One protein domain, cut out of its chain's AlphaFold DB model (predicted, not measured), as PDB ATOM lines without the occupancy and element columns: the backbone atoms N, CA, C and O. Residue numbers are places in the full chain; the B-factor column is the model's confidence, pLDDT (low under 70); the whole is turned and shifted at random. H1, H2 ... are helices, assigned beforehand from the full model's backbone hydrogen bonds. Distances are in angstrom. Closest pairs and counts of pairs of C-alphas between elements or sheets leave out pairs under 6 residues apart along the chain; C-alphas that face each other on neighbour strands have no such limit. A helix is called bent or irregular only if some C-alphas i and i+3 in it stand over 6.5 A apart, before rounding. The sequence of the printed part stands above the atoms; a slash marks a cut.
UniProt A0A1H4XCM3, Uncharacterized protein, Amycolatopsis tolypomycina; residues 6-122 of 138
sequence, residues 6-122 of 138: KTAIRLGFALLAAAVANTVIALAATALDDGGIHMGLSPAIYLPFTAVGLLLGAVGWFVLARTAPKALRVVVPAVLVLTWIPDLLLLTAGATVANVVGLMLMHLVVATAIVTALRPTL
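This is residues 6 to 122 of the 138 residues of an uncharacterized protein of Amycolatopsis tolypomycina (UniProt A0A1H4XCM3). Three long helices, H1, H4 and H3, stand side by side in a row, and H2 crosses one face of that row slantwise, from H1 over H4 to the far end of H3. Together they make an elongated up-and-down bundle, each helix running against the one before it. The printed part has 117 residues with four named helices, H1 to H4 in chain order, and no named strand; its class is all helix. It is compact, with a radius of gyration of the C-alphas of 14.9 A, and spans 46 by 26 by 17 A.

Find C-alpha 6 at (-7.860, -43.464, 66.038); from there H1 runs through residues 6 to 31, 37.7 A. H2, residues 43 to 67, covers 35.9 A; it is neither bent nor irregular, but only just: C-alphas 44 and 47 are 6.2 A apart. H3, residues 69 to 92, covers 36.2 A, has a kink of 30 degrees near residue 76, and is only just irregular, with C-alphas 83 and 86 6.51 A apart. H4, residues 97 to 121, covers 36.9 A and ends at C-alpha 121, (-17.051, -45.479, 61.680); it is irregular, with C-alphas 117 and 120 7.2 A apart.

H1 touches H4 at a shallow tilt of 13 degrees, closest at the C-alphas of Ala 14 and Ala 113, 5.2 A. H3 touches H4 at 16 degrees, also shallow, closest at C-alphas 87 and 100, 5.5 A. H2 touches H4 with residues 50 to 61 alone, at a steep tilt of 39 degrees, closest at C-alphas 54 and 114, 6.4 A. H1 and H3 are apart. Every O i to N i+4 pair is within hydrogen-bond range in H1, against 20 of 21 in H2, 14 of 20 in H3 and 19 of 21 in H4.

The two C-alphas farthest apart, those of Gly 35 and Thr 67, are 47.1 A apart. The printed part has no cut. The link from H1 to H2 is long, 11 residues, and there you find the pLDDT under 70, at residues 35 to 38 and 40.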
ATOM      1  N   LYS A   6      -7.904 -42.829  67.363       82.88
ATOM      2  CA  LYS A   6      -7.860 -43.464  66.038       82.88
ATOM      3  C   LYS A   6      -8.538 -42.637  64.938       82.88
ATOM      4  O   LYS A   6      -8.046 -42.588  63.816       82.88
ATOM      5  N   THR A   7      -9.660 -41.992  65.245       83.94
ATOM      6  CA  THR A   7     -10.390 -41.123  64.309       83.94
ATOM      7  C   THR A   7      -9.632 -39.823  64.071       83.94
ATOM      8  O   THR A   7      -9.503 -39.401  62.927       83.94
ATOM      9  N   ALA A   8      -9.071 -39.228  65.127       84.31
ATOM     10  CA  ALA A   8      -8.243 -38.031  65.010       84.31
ATOM     11  C   ALA A   8      -7.003 -38.279  64.131       84.31
ATOM     12  O   ALA A   8      -6.733 -37.498  63.224       84.31
ATOM     13  N   ILE A   9      -6.313 -39.411  64.322       87.44
ATOM     14  CA  ILE A   9      -5.168 -39.809  63.485       87.44
ATOM     15  C   ILE A   9      -5.585 -39.973  62.019       87.44
ATOM     16  O   ILE A   9      -4.916 -39.453  61.130       87.44
ATOM     17  N   ARG A  10      -6.708 -40.652  61.748       89.00
ATOM     18  CA  ARG A  10      -7.224 -40.826  60.378       89.00
ATOM     19  C   ARG A  10      -7.536 -39.496  59.704       89.00
ATOM     20  O   ARG A  10      -7.172 -39.319  58.549       89.00
ATOM     21  N   LEU A  11      -8.174 -38.571  60.421       88.38
ATOM     22  CA  LEU A  11      -8.458 -37.232  59.906       88.38
ATOM     23  C   LEU A  11      -7.174 -36.435  59.658       88.38
ATOM     24  O   LEU A  11      -7.089 -35.746  58.649       88.38
ATOM     25  N   GLY A  12      -6.161 -36.574  60.517       87.19
ATOM     26  CA  GLY A  12      -4.845 -35.969  60.303       87.19
ATOM     27  C   GLY A  12      -4.166 -36.474  59.025       87.19
ATOM     28  O   GLY A  12      -3.721 -35.674  58.207       87.19
ATOM     29  N   PHE A  13      -4.153 -37.792  58.804       89.88
ATOM     30  CA  PHE A  13      -3.637 -38.377  57.560       89.88
ATOM     31  C   PHE A  13      -4.453 -37.958  56.336       89.88
ATOM     32  O   PHE A  13      -3.874 -37.647  55.299       89.88
ATOM     33  N   ALA A  14      -5.780 -37.921  56.454       88.25
ATOM     34  CA  ALA A  14      -6.663 -37.479  55.382       88.25
ATOM     35  C   ALA A  14      -6.413 -36.011  55.012       88.25
ATOM     36  O   ALA A  14      -6.337 -35.690  53.831       88.25
ATOM     37  N   LEU A  15      -6.212 -35.141  56.008       88.88
ATOM     38  CA  LEU A  15      -5.856 -33.741  55.799       88.88
ATOM     39  C   LEU A  15      -4.515 -33.609  55.074       88.88
ATOM     40  O   LEU A  15      -4.420 -32.866  54.103       88.88
ATOM     41  N   LEU A  16      -3.494 -34.346  55.522       90.25
ATOM     42  CA  LEU A  16      -2.171 -34.313  54.904       90.25
ATOM     43  C   LEU A  16      -2.222 -34.805  53.451       90.25
ATOM     44  O   LEU A  16      -1.702 -34.141  52.558       90.25
ATOM     45  N   ALA A  17      -2.892 -35.931  53.204       89.38
ATOM     46  CA  ALA A  17      -3.062 -36.478  51.863       89.38
ATOM     47  C   ALA A  17      -3.832 -35.513  50.947       89.38
ATOM     48  O   ALA A  17      -3.418 -35.290  49.810       89.38
ATOM     49  N   ALA A  18      -4.905 -34.894  51.452       88.38
ATOM     50  CA  ALA A  18      -5.674 -33.900  50.710       88.38
ATOM     51  C   ALA A  18      -4.843 -32.652  50.393       88.38
ATOM     52  O   ALA A  18      -4.880 -32.168  49.268       88.38
ATOM     53  N   ALA A  19      -4.042 -32.159  51.341       86.94
ATOM     54  CA  ALA A  19      -3.166 -31.010  51.124       86.94
ATOM     55  C   ALA A  19      -2.111 -31.284  50.041       86.94
ATOM     56  O   ALA A  19      -1.884 -30.441  49.172       86.94
ATOM     57  N   VAL A  20      -1.499 -32.474  50.054       90.62
ATOM     58  CA  VAL A  20      -0.535 -32.892  49.024       90.62
ATOM     59  C   VAL A  20      -1.216 -32.996  47.660       90.62
ATOM     60  O   VAL A  20      -0.739 -32.400  46.698       90.62
ATOM     61  N   ALA A  21      -2.355 -33.686  47.575       91.19
ATOM     62  CA  ALA A  21      -3.096 -33.834  46.323       91.19
ATOM     63  C   ALA A  21      -3.572 -32.481  45.766       91.19
ATOM     64  O   ALA A  21      -3.371 -32.209  44.584       91.19
ATOM     65  N   ASN A  22      -4.107 -31.597  46.614       89.56
ATOM     66  CA  ASN A  22      -4.518 -30.248  46.217       89.56
ATOM     67  C   ASN A  22      -3.327 -29.414  45.740       89.56
ATOM     68  O   ASN A  22      -3.458 -28.667  44.781       89.56
ATOM     69  N   THR A  23      -2.145 -29.586  46.333       87.31
ATOM     70  CA  THR A  23      -0.930 -28.913  45.852       87.31
ATOM     71  C   THR A  23      -0.546 -29.394  44.449       87.31
ATOM     72  O   THR A  23      -0.263 -28.573  43.581       87.31
ATOM     73  N   VAL A  24      -0.595 -30.703  44.183       90.56
ATOM     74  CA  VAL A  24      -0.327 -31.259  42.841       90.56
ATOM     75  C   VAL A  24      -1.349 -30.755  41.819       90.56
ATOM     76  O   VAL A  24      -0.963 -30.337  40.730       90.56
ATOM     77  N   ILE A  25      -2.637 -30.743  42.176       89.75
ATOM     78  CA  ILE A  25      -3.708 -30.210  41.323       89.75
ATOM     79  C   ILE A  25      -3.482 -28.724  41.048       89.75
ATOM     80  O   ILE A  25      -3.613 -28.301  39.903       89.75
ATOM     81  N   ALA A  26      -3.106 -27.943  42.063       85.88
ATOM     82  CA  ALA A  26      -2.872 -26.514  41.909       85.88
ATOM     83  C   ALA A  26      -1.740 -26.230  40.917       85.88
ATOM     84  O   ALA A  26      -1.882 -25.394  40.025       85.88
ATOM     85  N   LEU A  27      -0.632 -26.963  41.047       86.44
ATOM     86  CA  LEU A  27       0.515 -26.851  40.148       86.44
ATOM     87  C   LEU A  27       0.154 -27.268  38.719       86.44
ATOM     88  O   LEU A  27       0.505 -26.561  37.779       86.44
ATOM     89  N   ALA A  28      -0.578 -28.373  38.551       86.25
ATOM     90  CA  ALA A  28      -1.017 -28.840  37.239       86.25
ATOM     91  C   ALA A  28      -1.984 -27.852  36.567       86.25
ATOM     92  O   ALA A  28      -1.810 -27.538  35.394       86.25
ATOM     93  N   ALA A  29      -2.964 -27.328  37.308       85.81
ATOM     94  CA  ALA A  29      -3.918 -26.347  36.798       85.81
ATOM     95  C   ALA A  29      -3.223 -25.042  36.391       85.81
ATOM     96  O   ALA A  29      -3.493 -24.527  35.314       85.81
ATOM     97  N   THR A  30      -2.277 -24.561  37.205       83.44
ATOM     98  CA  THR A  30      -1.492 -23.352  36.900       83.44
ATOM     99  C   THR A  30      -0.593 -23.548  35.677       83.44
ATOM    100  O   THR A  30      -0.427 -22.634  34.882       83.44
ATOM    101  N   ALA A  31      -0.013 -24.739  35.497       84.44
ATOM    102  CA  ALA A  31       0.838 -25.041  34.343       84.44
ATOM    103  C   ALA A  31       0.062 -25.159  33.019       84.44
ATOM    104  O   ALA A  31       0.652 -25.008  31.952       84.44
ATOM    105  N   LEU A  32      -1.235 -25.471  33.090       81.44
ATOM    106  CA  LEU A  32      -2.137 -25.584  31.943       81.44
ATOM    107  C   LEU A  32      -2.933 -24.294  31.686       81.44
ATOM    108  O   LEU A  32      -3.738 -24.267  30.755       81.44
ATOM    109  N   ASP A  33      -2.744 -23.262  32.509       74.62
ATOM    110  CA  ASP A  33      -3.422 -21.977  32.366       74.62
ATOM    111  C   ASP A  33      -2.818 -21.178  31.200       74.62
ATOM    112  O   ASP A  33      -1.597 -21.063  31.060       74.62
ATOM    113  N   ASP A  34      -3.682 -20.637  30.345       73.31
ATOM    114  CA  ASP A  34      -3.343 -19.866  29.150       73.31
ATOM    115  C   ASP A  34      -3.366 -18.341  29.376       73.31
ATOM    116  O   ASP A  34      -3.235 -17.568  28.424       73.31
ATOM    117  N   GLY A  35      -3.453 -17.890  30.634       64.75
ATOM    118  CA  GLY A  35      -3.290 -16.490  31.040       64.75
ATOM    119  C   GLY A  35      -4.563 -15.815  31.554       64.75
ATOM    120  O   GLY A  35      -4.636 -14.585  31.553       64.75
ATOM    121  N   GLY A  36      -5.570 -16.580  31.982       64.62
ATOM    122  CA  GLY A  36      -6.810 -16.025  32.528       64.62
ATOM    123  C   GLY A  36      -6.733 -15.657  34.016       64.62
ATOM    124  O   GLY A  36      -5.666 -15.529  34.622       64.62
ATOM    125  N   ILE A  37      -7.901 -15.425  34.627       64.75
ATOM    126  CA  ILE A  37      -7.991 -15.045  36.043       64.75
ATOM    127  C   ILE A  37      -7.714 -16.268  36.928       64.75
ATOM    128  O   ILE A  37      -8.497 -17.217  36.962       64.75
ATOM    129  N   HIS A  38      -6.633 -16.192  37.707       65.19
ATOM    130  CA  HIS A  38      -6.225 -17.217  38.665       65.19
ATOM    131  C   HIS A  38      -6.872 -16.946  40.027       65.19
ATOM    132  O   HIS A  38      -6.385 -16.126  40.811       65.19
ATOM    133  N   MET A  39      -7.984 -17.617  40.326       70.19
ATOM    134  CA  MET A  39      -8.707 -17.423  41.583       70.19
ATOM    135  C   MET A  39      -8.870 -18.751  42.319       70.19
ATOM    136  O   MET A  39      -9.393 -19.714  41.772       70.19
ATOM    137  N   GLY A  40      -8.425 -18.792  43.578       63.88
ATOM    138  CA  GLY A  40      -8.578 -19.955  44.463       63.88
ATOM    139  C   GLY A  40      -7.413 -20.955  44.468       63.88
ATOM    140  O   GLY A  40      -7.289 -21.714  45.421       63.88
ATOM    141  N   LEU A  41      -6.498 -20.899  43.493       72.81
ATOM    142  CA  LEU A  41      -5.312 -21.776  43.408       72.81
ATOM    143  C   LEU A  41      -4.139 -21.364  44.320       72.81
ATOM    144  O   LEU A  41      -3.144 -22.079  44.419       72.81
ATOM    145  N   SER A  42      -4.234 -20.220  45.003       76.69
ATOM    146  CA  SER A  42      -3.195 -19.768  45.936       76.69
ATOM    147  C   SER A  42      -3.129 -20.672  47.176       76.69
ATOM    148  O   SER A  42      -4.171 -20.896  47.801       76.69
ATOM    149  N   PRO A  43      -1.933 -21.116  47.614       71.81
ATOM    150  CA  PRO A  43      -1.758 -21.877  48.855       71.81
ATOM    151  C   PRO A  43      -2.353 -21.205  50.088       71.81
ATOM    152  O   PRO A  43      -2.906 -21.884  50.952       71.81
ATOM    153  N   ALA A  44      -2.308 -19.872  50.146       75.62
ATOM    154  CA  ALA A  44      -2.894 -19.102  51.240       75.62
ATOM    155  C   ALA A  44      -4.430 -19.200  51.291       75.62
ATOM    156  O   ALA A  44      -5.027 -18.910  52.323       75.62
ATOM    157  N   ILE A  45      -5.061 -19.612  50.189       80.81
ATOM    158  CA  ILE A  45      -6.508 -19.762  50.052       80.81
ATOM    159  C   ILE A  45      -6.885 -21.244  50.166       80.81
ATOM    160  O   ILE A  45      -7.617 -21.617  51.082       80.81
ATOM    161  N   TYR A  46      -6.362 -22.127  49.310       77.19
ATOM    162  CA  TYR A  46      -6.861 -23.508  49.270       77.19
ATOM    163  C   TYR A  46      -6.530 -24.320  50.531       77.19
ATOM    164  O   TYR A  46      -7.318 -25.187  50.906       77.19
ATOM    165  N   LEU A  47      -5.408 -24.067  51.220       80.00
ATOM    166  CA  LEU A  47      -5.040 -24.811  52.434       80.00
ATOM    167  C   LEU A  47      -6.013 -24.576  53.604       80.00
ATOM    168  O   LEU A  47      -6.531 -25.566  54.135       80.00
ATOM    169  N   PRO A  48      -6.320 -23.327  54.017       80.31
ATOM    170  CA  PRO A  48      -7.305 -23.106  55.072       80.31
ATOM    171  C   PRO A  48      -8.703 -23.578  54.660       80.31
ATOM    172  O   PRO A  48      -9.389 -24.194  55.477       80.31
ATOM    173  N   PHE A  49      -9.111 -23.394  53.399       81.81
ATOM    174  CA  PHE A  49     -10.396 -23.918  52.918       81.81
ATOM    175  C   PHE A  49     -10.452 -25.451  52.928       81.81
ATOM    176  O   PHE A  49     -11.481 -26.013  53.297       81.81
ATOM    177  N   THR A  50      -9.345 -26.137  52.629       81.81
ATOM    178  CA  THR A  50      -9.230 -27.600  52.753       81.81
ATOM    179  C   THR A  50      -9.469 -28.040  54.197       81.81
ATOM    180  O   THR A  50     -10.256 -28.955  54.442       81.81
ATOM    181  N   ALA A  51      -8.842 -27.367  55.164       84.56
ATOM    182  CA  ALA A  51      -9.031 -27.671  56.580       84.56
ATOM    183  C   ALA A  51     -10.479 -27.422  57.032       84.56
ATOM    184  O   ALA A  51     -11.080 -28.282  57.674       84.56
ATOM    185  N   VAL A  52     -11.067 -26.282  56.655       87.94
ATOM    186  CA  VAL A  52     -12.463 -25.943  56.976       87.94
ATOM    187  C   VAL A  52     -13.432 -26.947  56.351       87.94
ATOM    188  O   VAL A  52     -14.304 -27.459  57.050       87.94
ATOM    189  N   GLY A  53     -13.257 -27.285  55.073       82.19
ATOM    190  CA  GLY A  53     -14.075 -28.280  54.380       82.19
ATOM    191  C   GLY A  53     -14.003 -29.651  55.051       82.19
ATOM    192  O   GLY A  53     -15.035 -30.288  55.266       82.19
ATOM    193  N   LEU A  54     -12.805 -30.071  55.473       86.81
ATOM    194  CA  LEU A  54     -12.611 -31.320  56.208       86.81
ATOM    195  C   LEU A  54     -13.338 -31.313  57.561       86.81
ATOM    196  O   LEU A  54     -14.005 -32.287  57.908       86.81
ATOM    197  N   LEU A  55     -13.241 -30.214  58.313       87.81
ATOM    198  CA  LEU A  55     -13.900 -30.060  59.611       87.81
ATOM    199  C   LEU A  55     -15.424 -30.058  59.475       87.81
ATOM    200  O   LEU A  55     -16.103 -30.814  60.171       87.81
ATOM    201  N   LEU A  56     -15.966 -29.250  58.562       87.69
ATOM    202  CA  LEU A  56     -17.405 -29.163  58.323       87.69
ATOM    203  C   LEU A  56     -17.968 -30.494  57.817       87.69
ATOM    204  O   LEU A  56     -19.001 -30.947  58.311       87.69
ATOM    205  N   GLY A  57     -17.274 -31.161  56.893       83.94
ATOM    206  CA  GLY A  57     -17.697 -32.468  56.400       83.94
ATOM    207  C   GLY A  57     -17.613 -33.556  57.470       83.94
ATOM    208  O   GLY A  57     -18.509 -34.394  57.544       83.94
ATOM    209  N   ALA A  58     -16.621 -33.515  58.366       86.25
ATOM    210  CA  ALA A  58     -16.570 -34.420  59.513       86.25
ATOM    211  C   ALA A  58     -17.753 -34.197  60.468       86.25
ATOM    212  O   ALA A  58     -18.405 -35.162  60.871       86.25
ATOM    213  N   VAL A  59     -18.080 -32.941  60.793       86.88
ATOM    214  CA  VAL A  59     -19.250 -32.603  61.623       86.88
ATOM    215  C   VAL A  59     -20.541 -33.089  60.961       86.88
ATOM    216  O   VAL A  59     -21.321 -33.801  61.597       86.88
ATOM    217  N   GLY A  60     -20.741 -32.778  59.678       85.00
ATOM    218  CA  GLY A  60     -21.903 -33.221  58.906       85.00
ATOM    219  C   GLY A  60     -22.025 -34.745  58.857       85.00
ATOM    220  O   GLY A  60     -23.111 -35.284  59.072       85.00
ATOM    221  N   TRP A  61     -20.905 -35.451  58.677       87.25
ATOM    222  CA  TRP A  61     -20.861 -36.911  58.702       87.25
ATOM    223  C   TRP A  61     -21.358 -37.474  60.030       87.25
ATOM    224  O   TRP A  61     -22.213 -38.353  60.028       87.25
ATOM    225  N   PHE A  62     -20.872 -36.975  61.171       85.44
ATOM    226  CA  PHE A  62     -21.300 -37.487  62.478       85.44
ATOM    227  C   PHE A  62     -22.783 -37.242  62.760       85.44
ATOM    228  O   PHE A  62     -23.433 -38.096  63.364       85.44
ATOM    229  N   VAL A  63     -23.330 -36.105  62.322       86.06
ATOM    230  CA  VAL A  63     -24.763 -35.806  62.455       86.06
ATOM    231  C   VAL A  63     -25.594 -36.773  61.608       86.06
ATOM    232  O   VAL A  63     -26.549 -37.376  62.105       86.06
ATOM    233  N   LEU A  64     -25.208 -36.978  60.346       86.12
ATOM    234  CA  LEU A  64     -25.967 -37.814  59.416       86.12
ATOM    235  C   LEU A  64     -25.800 -39.313  59.685       86.12
ATOM    236  O   LEU A  64     -26.763 -40.064  59.584       86.12
ATOM    237  N   ALA A  65     -24.612 -39.755  60.097       85.50
ATOM    238  CA  ALA A  65     -24.346 -41.143  60.467       85.50
ATOM    239  C   ALA A  65     -25.219 -41.616  61.639       85.50
ATOM    240  O   ALA A  65     -25.550 -42.795  61.719       85.50
ATOM    241  N   ARG A  66     -25.606 -40.697  62.535       80.81
ATOM    242  CA  ARG A  66     -26.468 -40.990  63.691       80.81
ATOM    243  C   ARG A  66     -27.954 -40.993  63.357       80.81
ATOM    244  O   ARG A  66     -28.702 -41.742  63.968       80.81
ATOM    245  N   THR A  67     -28.380 -40.130  62.440       83.50
ATOM    246  CA  THR A  67     -29.804 -39.897  62.150       83.50
ATOM    247  C   THR A  67     -30.285 -40.689  60.940       83.50
ATOM    248  O   THR A  67     -31.359 -41.282  60.970       83.50
ATOM    249  N   ALA A  68     -29.485 -40.727  59.875       86.50
ATOM    250  CA  ALA A  68     -29.834 -41.338  58.603       86.50
ATOM    251  C   ALA A  68     -28.569 -41.807  57.849       86.50
ATOM    252  O   ALA A  68     -28.200 -41.220  56.829       86.50
ATOM    253  N   PRO A  69     -27.901 -42.897  58.278       83.12
ATOM    254  CA  PRO A  69     -26.646 -43.354  57.666       83.12
ATOM    255  C   PRO A  69     -26.788 -43.696  56.173       83.12
ATOM    256  O   PRO A  69     -25.854 -43.509  55.396       83.12
ATOM    257  N   LYS A  70     -27.978 -44.129  55.734       84.12
ATOM    258  CA  LYS A  70     -28.280 -44.370  54.311       84.12
ATOM    259  C   LYS A  70     -28.306 -43.078  53.483       84.12
ATOM    260  O   LYS A  70     -27.972 -43.124  52.301       84.12
ATOM    261  N   ALA A  71     -28.646 -41.938  54.092       86.38
ATOM    262  CA  ALA A  71     -28.707 -40.648  53.410       86.38
ATOM    263  C   ALA A  71     -27.321 -40.137  52.997       86.38
ATOM    264  O   ALA A  71     -27.228 -39.407  52.017       86.38
ATOM    265  N   LEU A  72     -26.235 -40.575  53.650       85.12
ATOM    266  CA  LEU A  72     -24.864 -40.204  53.269       85.12
ATOM    267  C   LEU A  72     -24.548 -40.536  51.803       85.12
ATOM    268  O   LEU A  72     -23.814 -39.795  51.160       85.12
ATOM    269  N   ARG A  73     -25.148 -41.595  51.241       86.31
ATOM    270  CA  ARG A  73     -24.952 -41.982  49.832       86.31
ATOM    271  C   ARG A  73     -25.554 -40.997  48.831       86.31
ATOM    272  O   ARG A  73     -25.182 -41.039  47.668       86.31
ATOM    273  N   VAL A  74     -26.476 -40.144  49.275       90.88
ATOM    274  CA  VAL A  74     -27.146 -39.131  48.448       90.88
ATOM    275  C   VAL A  74     -26.668 -37.734  48.828       90.88
ATOM    276  O   VAL A  74     -26.324 -36.943  47.960       90.88
ATOM    277  N   VAL A  75     -26.579 -37.442  50.127       87.38
ATOM    278  CA  VAL A  75     -26.184 -36.127  50.637       87.38
ATOM    279  C   VAL A  75     -24.735 -35.806  50.291       87.38
ATOM    280  O   VAL A  75     -24.470 -34.694  49.862       87.38
ATOM    281  N   VAL A  76     -23.804 -36.758  50.416       89.75
ATOM    282  CA  VAL A  76     -22.397 -36.509  50.058       89.75
ATOM    283  C   VAL A  76     -22.245 -36.111  48.583       89.75
ATOM    284  O   VAL A  76     -21.691 -35.040  48.337       89.75
ATOM    285  N   PRO A  77     -22.743 -36.888  47.596       89.50
ATOM    286  CA  PRO A  77     -22.647 -36.471  46.200       89.50
ATOM    287  C   PRO A  77     -23.469 -35.212  45.897       89.50
ATOM    288  O   PRO A  77     -23.009 -34.378  45.125       89.50
ATOM    289  N   ALA A  78     -24.635 -35.015  46.523       90.50
ATOM    290  CA  ALA A  78     -25.427 -33.801  46.321       90.50
ATOM    291  C   ALA A  78     -24.700 -32.537  46.813       90.50
ATOM    292  O   ALA A  78     -24.655 -31.539  46.100       90.50
ATOM    293  N   VAL A  79     -24.095 -32.583  48.004       89.38
ATOM    294  CA  VAL A  79     -23.311 -31.469  48.559       89.38
ATOM    295  C   VAL A  79     -22.074 -31.208  47.707       89.38
ATOM    296  O   VAL A  79     -21.778 -30.055  47.427       89.38
ATOM    297  N   LEU A  80     -21.388 -32.253  47.243       91.69
ATOM    298  CA  LEU A  80     -20.252 -32.116  46.332       91.69
ATOM    299  C   LEU A  80     -20.643 -31.381  45.038       91.69
ATOM    300  O   LEU A  80     -19.979 -30.425  44.650       91.69
ATOM    301  N   VAL A  81     -21.748 -31.770  44.401       92.38
ATOM    302  CA  VAL A  81     -22.241 -31.069  43.202       92.38
ATOM    303  C   VAL A  81     -22.619 -29.624  43.532       92.38
ATOM    304  O   VAL A  81     -22.324 -28.719  42.757       92.38
ATOM    305  N   LEU A  82     -23.215 -29.381  44.702       91.56
ATOM    306  CA  LEU A  82     -23.544 -28.030  45.155       91.56
ATOM    307  C   LEU A  82     -22.287 -27.162  45.341       91.56
ATOM    308  O   LEU A  82     -22.313 -25.982  44.997       91.56
ATOM    309  N   THR A  83     -21.178 -27.737  45.825       88.62
ATOM    310  CA  THR A  83     -19.902 -27.013  45.974       88.62
ATOM    311  C   THR A  83     -19.269 -26.602  44.649       88.62
ATOM    312  O   THR A  83     -18.457 -25.689  44.645       88.62
ATOM    313  N   TRP A  84     -19.680 -27.194  43.524       90.69
ATOM    314  CA  TRP A  84     -19.200 -26.792  42.200       90.69
ATOM    315  C   TRP A  84     -19.916 -25.565  41.634       90.69
ATOM    316  O   TRP A  84     -19.435 -24.976  40.671       90.69
ATOM    317  N   ILE A  85     -21.054 -25.144  42.201       91.06
ATOM    318  CA  ILE A  85     -21.771 -23.953  41.717       91.06
ATOM    319  C   ILE A  85     -20.870 -22.705  41.762       91.06
ATOM    320  O   ILE A  85     -20.764 -22.039  40.732       91.06
ATOM    321  N   PRO A  86     -20.181 -22.387  42.879       85.44
ATOM    322  CA  PRO A  86     -19.183 -21.318  42.908       85.44
ATOM    323  C   PRO A  86     -18.100 -21.448  41.829       85.44
ATOM    324  O   PRO A  86     -17.761 -20.450  41.196       85.44
ATOM    325  N   ASP A  87     -17.599 -22.659  41.574       86.69
ATOM    326  CA  ASP A  87     -16.551 -22.903  40.574       86.69
ATOM    327  C   ASP A  87     -17.055 -22.583  39.155       86.69
ATOM    328  O   ASP A  87     -16.378 -21.923  38.365       86.69
ATOM    329  N   LEU A  88     -18.286 -22.985  38.838       88.44
ATOM    330  CA  LEU A  88     -18.929 -22.677  37.560       88.44
ATOM    331  C   LEU A  88     -19.251 -21.184  37.421       88.44
ATOM    332  O   LEU A  88     -19.150 -20.636  36.324       88.44
ATOM    333  N   LEU A  89     -19.589 -20.497  38.515       87.62
ATOM    334  CA  LEU A  89     -19.752 -19.042  38.503       87.62
ATOM    335  C   LEU A  89     -18.428 -18.336  38.181       87.62
ATOM    336  O   LEU A  89     -18.432 -17.378  37.407       87.62
ATOM    337  N   LEU A  90     -17.292 -18.833  38.684       85.56
ATOM    338  CA  LEU A  90     -15.973 -18.309  38.313       85.56
ATOM    339  C   LEU A  90     -15.690 -18.478  36.817       85.56
ATOM    340  O   LEU A  90     -15.150 -17.557  36.205       85.56
ATOM    341  N   LEU A  91     -16.116 -19.593  36.208       85.19
ATOM    342  CA  LEU A  91     -16.018 -19.783  34.756       85.19
ATOM    343  C   LEU A  91     -16.765 -18.672  34.004       85.19
ATOM    344  O   LEU A  91     -16.224 -18.068  33.081       85.19
ATOM    345  N   THR A  92     -17.988 -18.351  34.436       85.88
ATOM    346  CA  THR A  92     -18.782 -17.268  33.825       85.88
ATOM    347  C   THR A  92     -18.205 -15.873  34.073       85.88
ATOM    348  O   THR A  92     -18.460 -14.959  33.293       85.88
ATOM    349  N   ALA A  93     -17.400 -15.710  35.126       84.94
ATOM    350  CA  ALA A  93     -16.708 -14.469  35.463       84.94
ATOM    351  C   ALA A  93     -15.355 -14.298  34.740       84.94
ATOM    352  O   ALA A  93     -14.692 -13.281  34.939       84.94
ATOM    353  N   GLY A  94     -14.944 -15.263  33.906       81.88
ATOM    354  CA  GLY A  94     -13.714 -15.197  33.105       81.88
ATOM    355  C   GLY A  94     -12.516 -15.967  33.672       81.88
ATOM    356  O   GLY A  94     -11.391 -15.750  33.218       81.88
ATOM    357  N   ALA A  95     -12.717 -16.852  34.656       84.25
ATOM    358  CA  ALA A  95     -11.684 -17.811  35.051       84.25
ATOM    359  C   ALA A  95     -11.440 -18.844  33.939       84.25
ATOM    360  O   ALA A  95     -12.347 -19.178  33.175       84.25
ATOM    361  N   THR A  96     -10.224 -19.386  33.863       86.81
ATOM    362  CA  THR A  96      -9.889 -20.409  32.865       86.81
ATOM    363  C   THR A  96     -10.570 -21.740  33.162       86.81
ATOM    364  O   THR A  96     -10.864 -22.082  34.313       86.81
ATOM    365  N   VAL A  97     -10.785 -22.544  32.115       87.38
ATOM    366  CA  VAL A  97     -11.293 -23.918  32.269       87.38
ATOM    367  C   VAL A  97     -10.345 -24.738  33.149       87.38
ATOM    368  O   VAL A  97     -10.809 -25.487  34.005       87.38
ATOM    369  N   ALA A  98      -9.027 -24.554  32.996       86.19
ATOM    370  CA  ALA A  98      -8.017 -25.208  33.826       86.19
ATOM    371  C   ALA A  98      -8.167 -24.843  35.315       86.19
ATOM    372  O   ALA A  98      -8.174 -25.741  36.161       86.19
ATOM    373  N   ASN A  99      -8.371 -23.558  35.639       85.62
ATOM    374  CA  ASN A  99      -8.612 -23.098  37.008       85.62
ATOM    375  C   ASN A  99      -9.868 -23.748  37.609       85.62
ATOM    376  O   ASN A  99      -9.816 -24.309  38.702       85.62
ATOM    377  N   VAL A 100     -10.983 -23.728  36.877       87.50
ATOM    378  CA  VAL A 100     -12.275 -24.262  37.344       87.50
ATOM    379  C   VAL A 100     -12.217 -25.775  37.545       87.50
ATOM    380  O   VAL A 100     -12.624 -26.272  38.593       87.50
ATOM    381  N   VAL A 101     -11.645 -26.515  36.591       89.19
ATOM    382  CA  VAL A 101     -11.440 -27.965  36.728       89.19
ATOM    383  C   VAL A 101     -10.523 -28.267  37.914       89.19
ATOM    384  O   VAL A 101     -10.812 -29.184  38.683       89.19
ATOM    385  N   GLY A 102      -9.464 -27.478  38.116       87.88
ATOM    386  CA  GLY A 102      -8.595 -27.582  39.288       87.88
ATOM    387  C   GLY A 102      -9.374 -27.458  40.600       87.88
ATOM    388  O   GLY A 102      -9.250 -28.320  41.470       87.88
ATOM    389  N   LEU A 103     -10.236 -26.447  40.724       89.25
ATOM    390  CA  LEU A 103     -11.075 -26.251  41.910       89.25
ATOM    391  C   LEU A 103     -12.064 -27.403  42.127       89.25
ATOM    392  O   LEU A 103     -12.148 -27.942  43.233       89.25
ATOM    393  N   MET A 104     -12.754 -27.859  41.080       91.88
ATOM    394  CA  MET A 104     -13.681 -28.993  41.180       91.88
ATOM    395  C   MET A 104     -12.969 -30.274  41.642       91.88
ATOM    396  O   MET A 104     -13.496 -31.021  42.475       91.88
ATOM    397  N   LEU A 105     -11.750 -30.518  41.144       91.62
ATOM    398  CA  LEU A 105     -10.916 -31.645  41.564       91.62
ATOM    399  C   LEU A 105     -10.483 -31.526  43.030       91.62
ATOM    400  O   LEU A 105     -10.491 -32.531  43.740       91.62
ATOM    401  N   MET A 106     -10.170 -30.325  43.523       93.00
ATOM    402  CA  MET A 106      -9.870 -30.131  44.946       93.00
ATOM    403  C   MET A 106     -11.072 -30.471  45.836       93.00
ATOM    404  O   MET A 106     -10.913 -31.160  46.847       93.00
ATOM    405  N   HIS A 107     -12.288 -30.069  45.449       90.50
ATOM    406  CA  HIS A 107     -13.511 -30.450  46.167       90.50
ATOM    407  C   HIS A 107     -13.690 -31.975  46.211       90.50
ATOM    408  O   HIS A 107     -13.999 -32.541  47.265       90.50
ATOM    409  N   LEU A 108     -13.425 -32.657  45.093       92.81
ATOM    410  CA  LEU A 108     -13.453 -34.119  45.012       92.81
ATOM    411  C   LEU A 108     -12.434 -34.779  45.942       92.81
ATOM    412  O   LEU A 108     -12.770 -35.750  46.624       92.81
ATOM    413  N   VAL A 109     -11.208 -34.255  45.995       92.38
ATOM    414  CA  VAL A 109     -10.152 -34.749  46.888       92.38
ATOM    415  C   VAL A 109     -10.595 -34.645  48.343       92.38
ATOM    416  O   VAL A 109     -10.535 -35.640  49.068       92.38
ATOM    417  N   VAL A 110     -11.097 -33.483  48.770       89.94
ATOM    418  CA  VAL A 110     -11.542 -33.267  50.155       89.94
ATOM    419  C   VAL A 110     -12.716 -34.181  50.503       89.94
ATOM    420  O   VAL A 110     -12.678 -34.861  51.530       89.94
ATOM    421  N   ALA A 111     -13.727 -34.269  49.636       89.25
ATOM    422  CA  ALA A 111     -14.872 -35.151  49.848       89.25
ATOM    423  C   ALA A 111     -14.439 -36.623  49.971       89.25
ATOM    424  O   ALA A 111     -14.848 -37.324  50.900       89.25
ATOM    425  N   THR A 112     -13.553 -37.080  49.085       89.75
ATOM    426  CA  THR A 112     -13.023 -38.450  49.101       89.75
ATOM    427  C   THR A 112     -12.208 -38.722  50.364       89.75
ATOM    428  O   THR A 112     -12.367 -39.777  50.986       89.75
ATOM    429  N   ALA A 113     -11.376 -37.773  50.791       88.62
ATOM    430  CA  ALA A 113     -10.570 -37.888  52.003       88.62
ATOM    431  C   ALA A 113     -11.452 -38.055  53.253       88.62
ATOM    432  O   ALA A 113     -11.201 -38.932  54.079       88.62
ATOM    433  N   ILE A 114     -12.541 -37.285  53.361       88.44
ATOM    434  CA  ILE A 114     -13.510 -37.407  54.460       88.44
ATOM    435  C   ILE A 114     -14.218 -38.763  54.421       88.44
ATOM    436  O   ILE A 114     -14.259 -39.467  55.432       88.44
ATOM    437  N   VAL A 115     -14.760 -39.149  53.262       87.88
ATOM    438  CA  VAL A 115     -15.511 -40.405  53.109       87.88
ATOM    439  C   VAL A 115     -14.631 -41.598  53.457       87.88
ATOM    440  O   VAL A 115     -15.047 -42.466  54.217       87.88
ATOM    441  N   THR A 116     -13.402 -41.648  52.951       89.88
ATOM    442  CA  THR A 116     -12.474 -42.755  53.225       89.88
ATOM    443  C   THR A 116     -12.032 -42.796  54.687       89.88
ATOM    444  O   THR A 116     -11.996 -43.877  55.279       89.88
ATOM    445  N   ALA A 117     -11.777 -41.642  55.310       88.19
ATOM    446  CA  ALA A 117     -11.396 -41.565  56.719       88.19
ATOM    447  C   ALA A 117     -12.525 -41.992  57.669       88.19
ATOM    448  O   ALA A 117     -12.263 -42.629  58.698       88.19
ATOM    449  N   LEU A 118     -13.774 -41.646  57.340       86.81
ATOM    450  CA  LEU A 118     -14.922 -41.809  58.231       86.81
ATOM    451  C   LEU A 118     -15.816 -43.007  57.901       86.81
ATOM    452  O   LEU A 118     -16.528 -43.468  58.790       86.81
ATOM    453  N   ARG A 119     -15.754 -43.599  56.704       85.81
ATOM    454  CA  ARG A 119     -16.517 -44.814  56.353       85.81
ATOM    455  C   ARG A 119     -16.381 -45.954  57.375       85.81
ATOM    456  O   ARG A 119     -17.418 -46.496  57.753       85.81
ATOM    457  N   PRO A 120     -15.188 -46.267  57.924       84.12
ATOM    458  CA  PRO A 120     -15.055 -47.329  58.923       84.12
ATOM    459  C   PRO A 120     -15.704 -47.006  60.281       84.12
ATOM    460  O   PRO A 120     -15.634 -47.818  61.194       84.12
ATOM    461  N   THR A 121     -16.268 -45.809  60.474       81.69
ATOM    462  CA  THR A 121     -17.051 -45.479  61.680       81.69
ATOM    463  C   THR A 121     -18.496 -45.971  61.595       81.69
ATOM    464  O   THR A 121     -19.164 -46.041  62.622       81.69
ATOM    465  N   LEU A 122     -18.963 -46.356  60.401       75.62
ATOM    466  CA  LEU A 122     -20.300 -46.917  60.191       75.62
ATOM    467  C   LEU A 122     -20.348 -48.430  60.492       75.62
ATOM    468  O   LEU A 122     -21.325 -48.903  61.064       75.62
TER     469      LEU A 122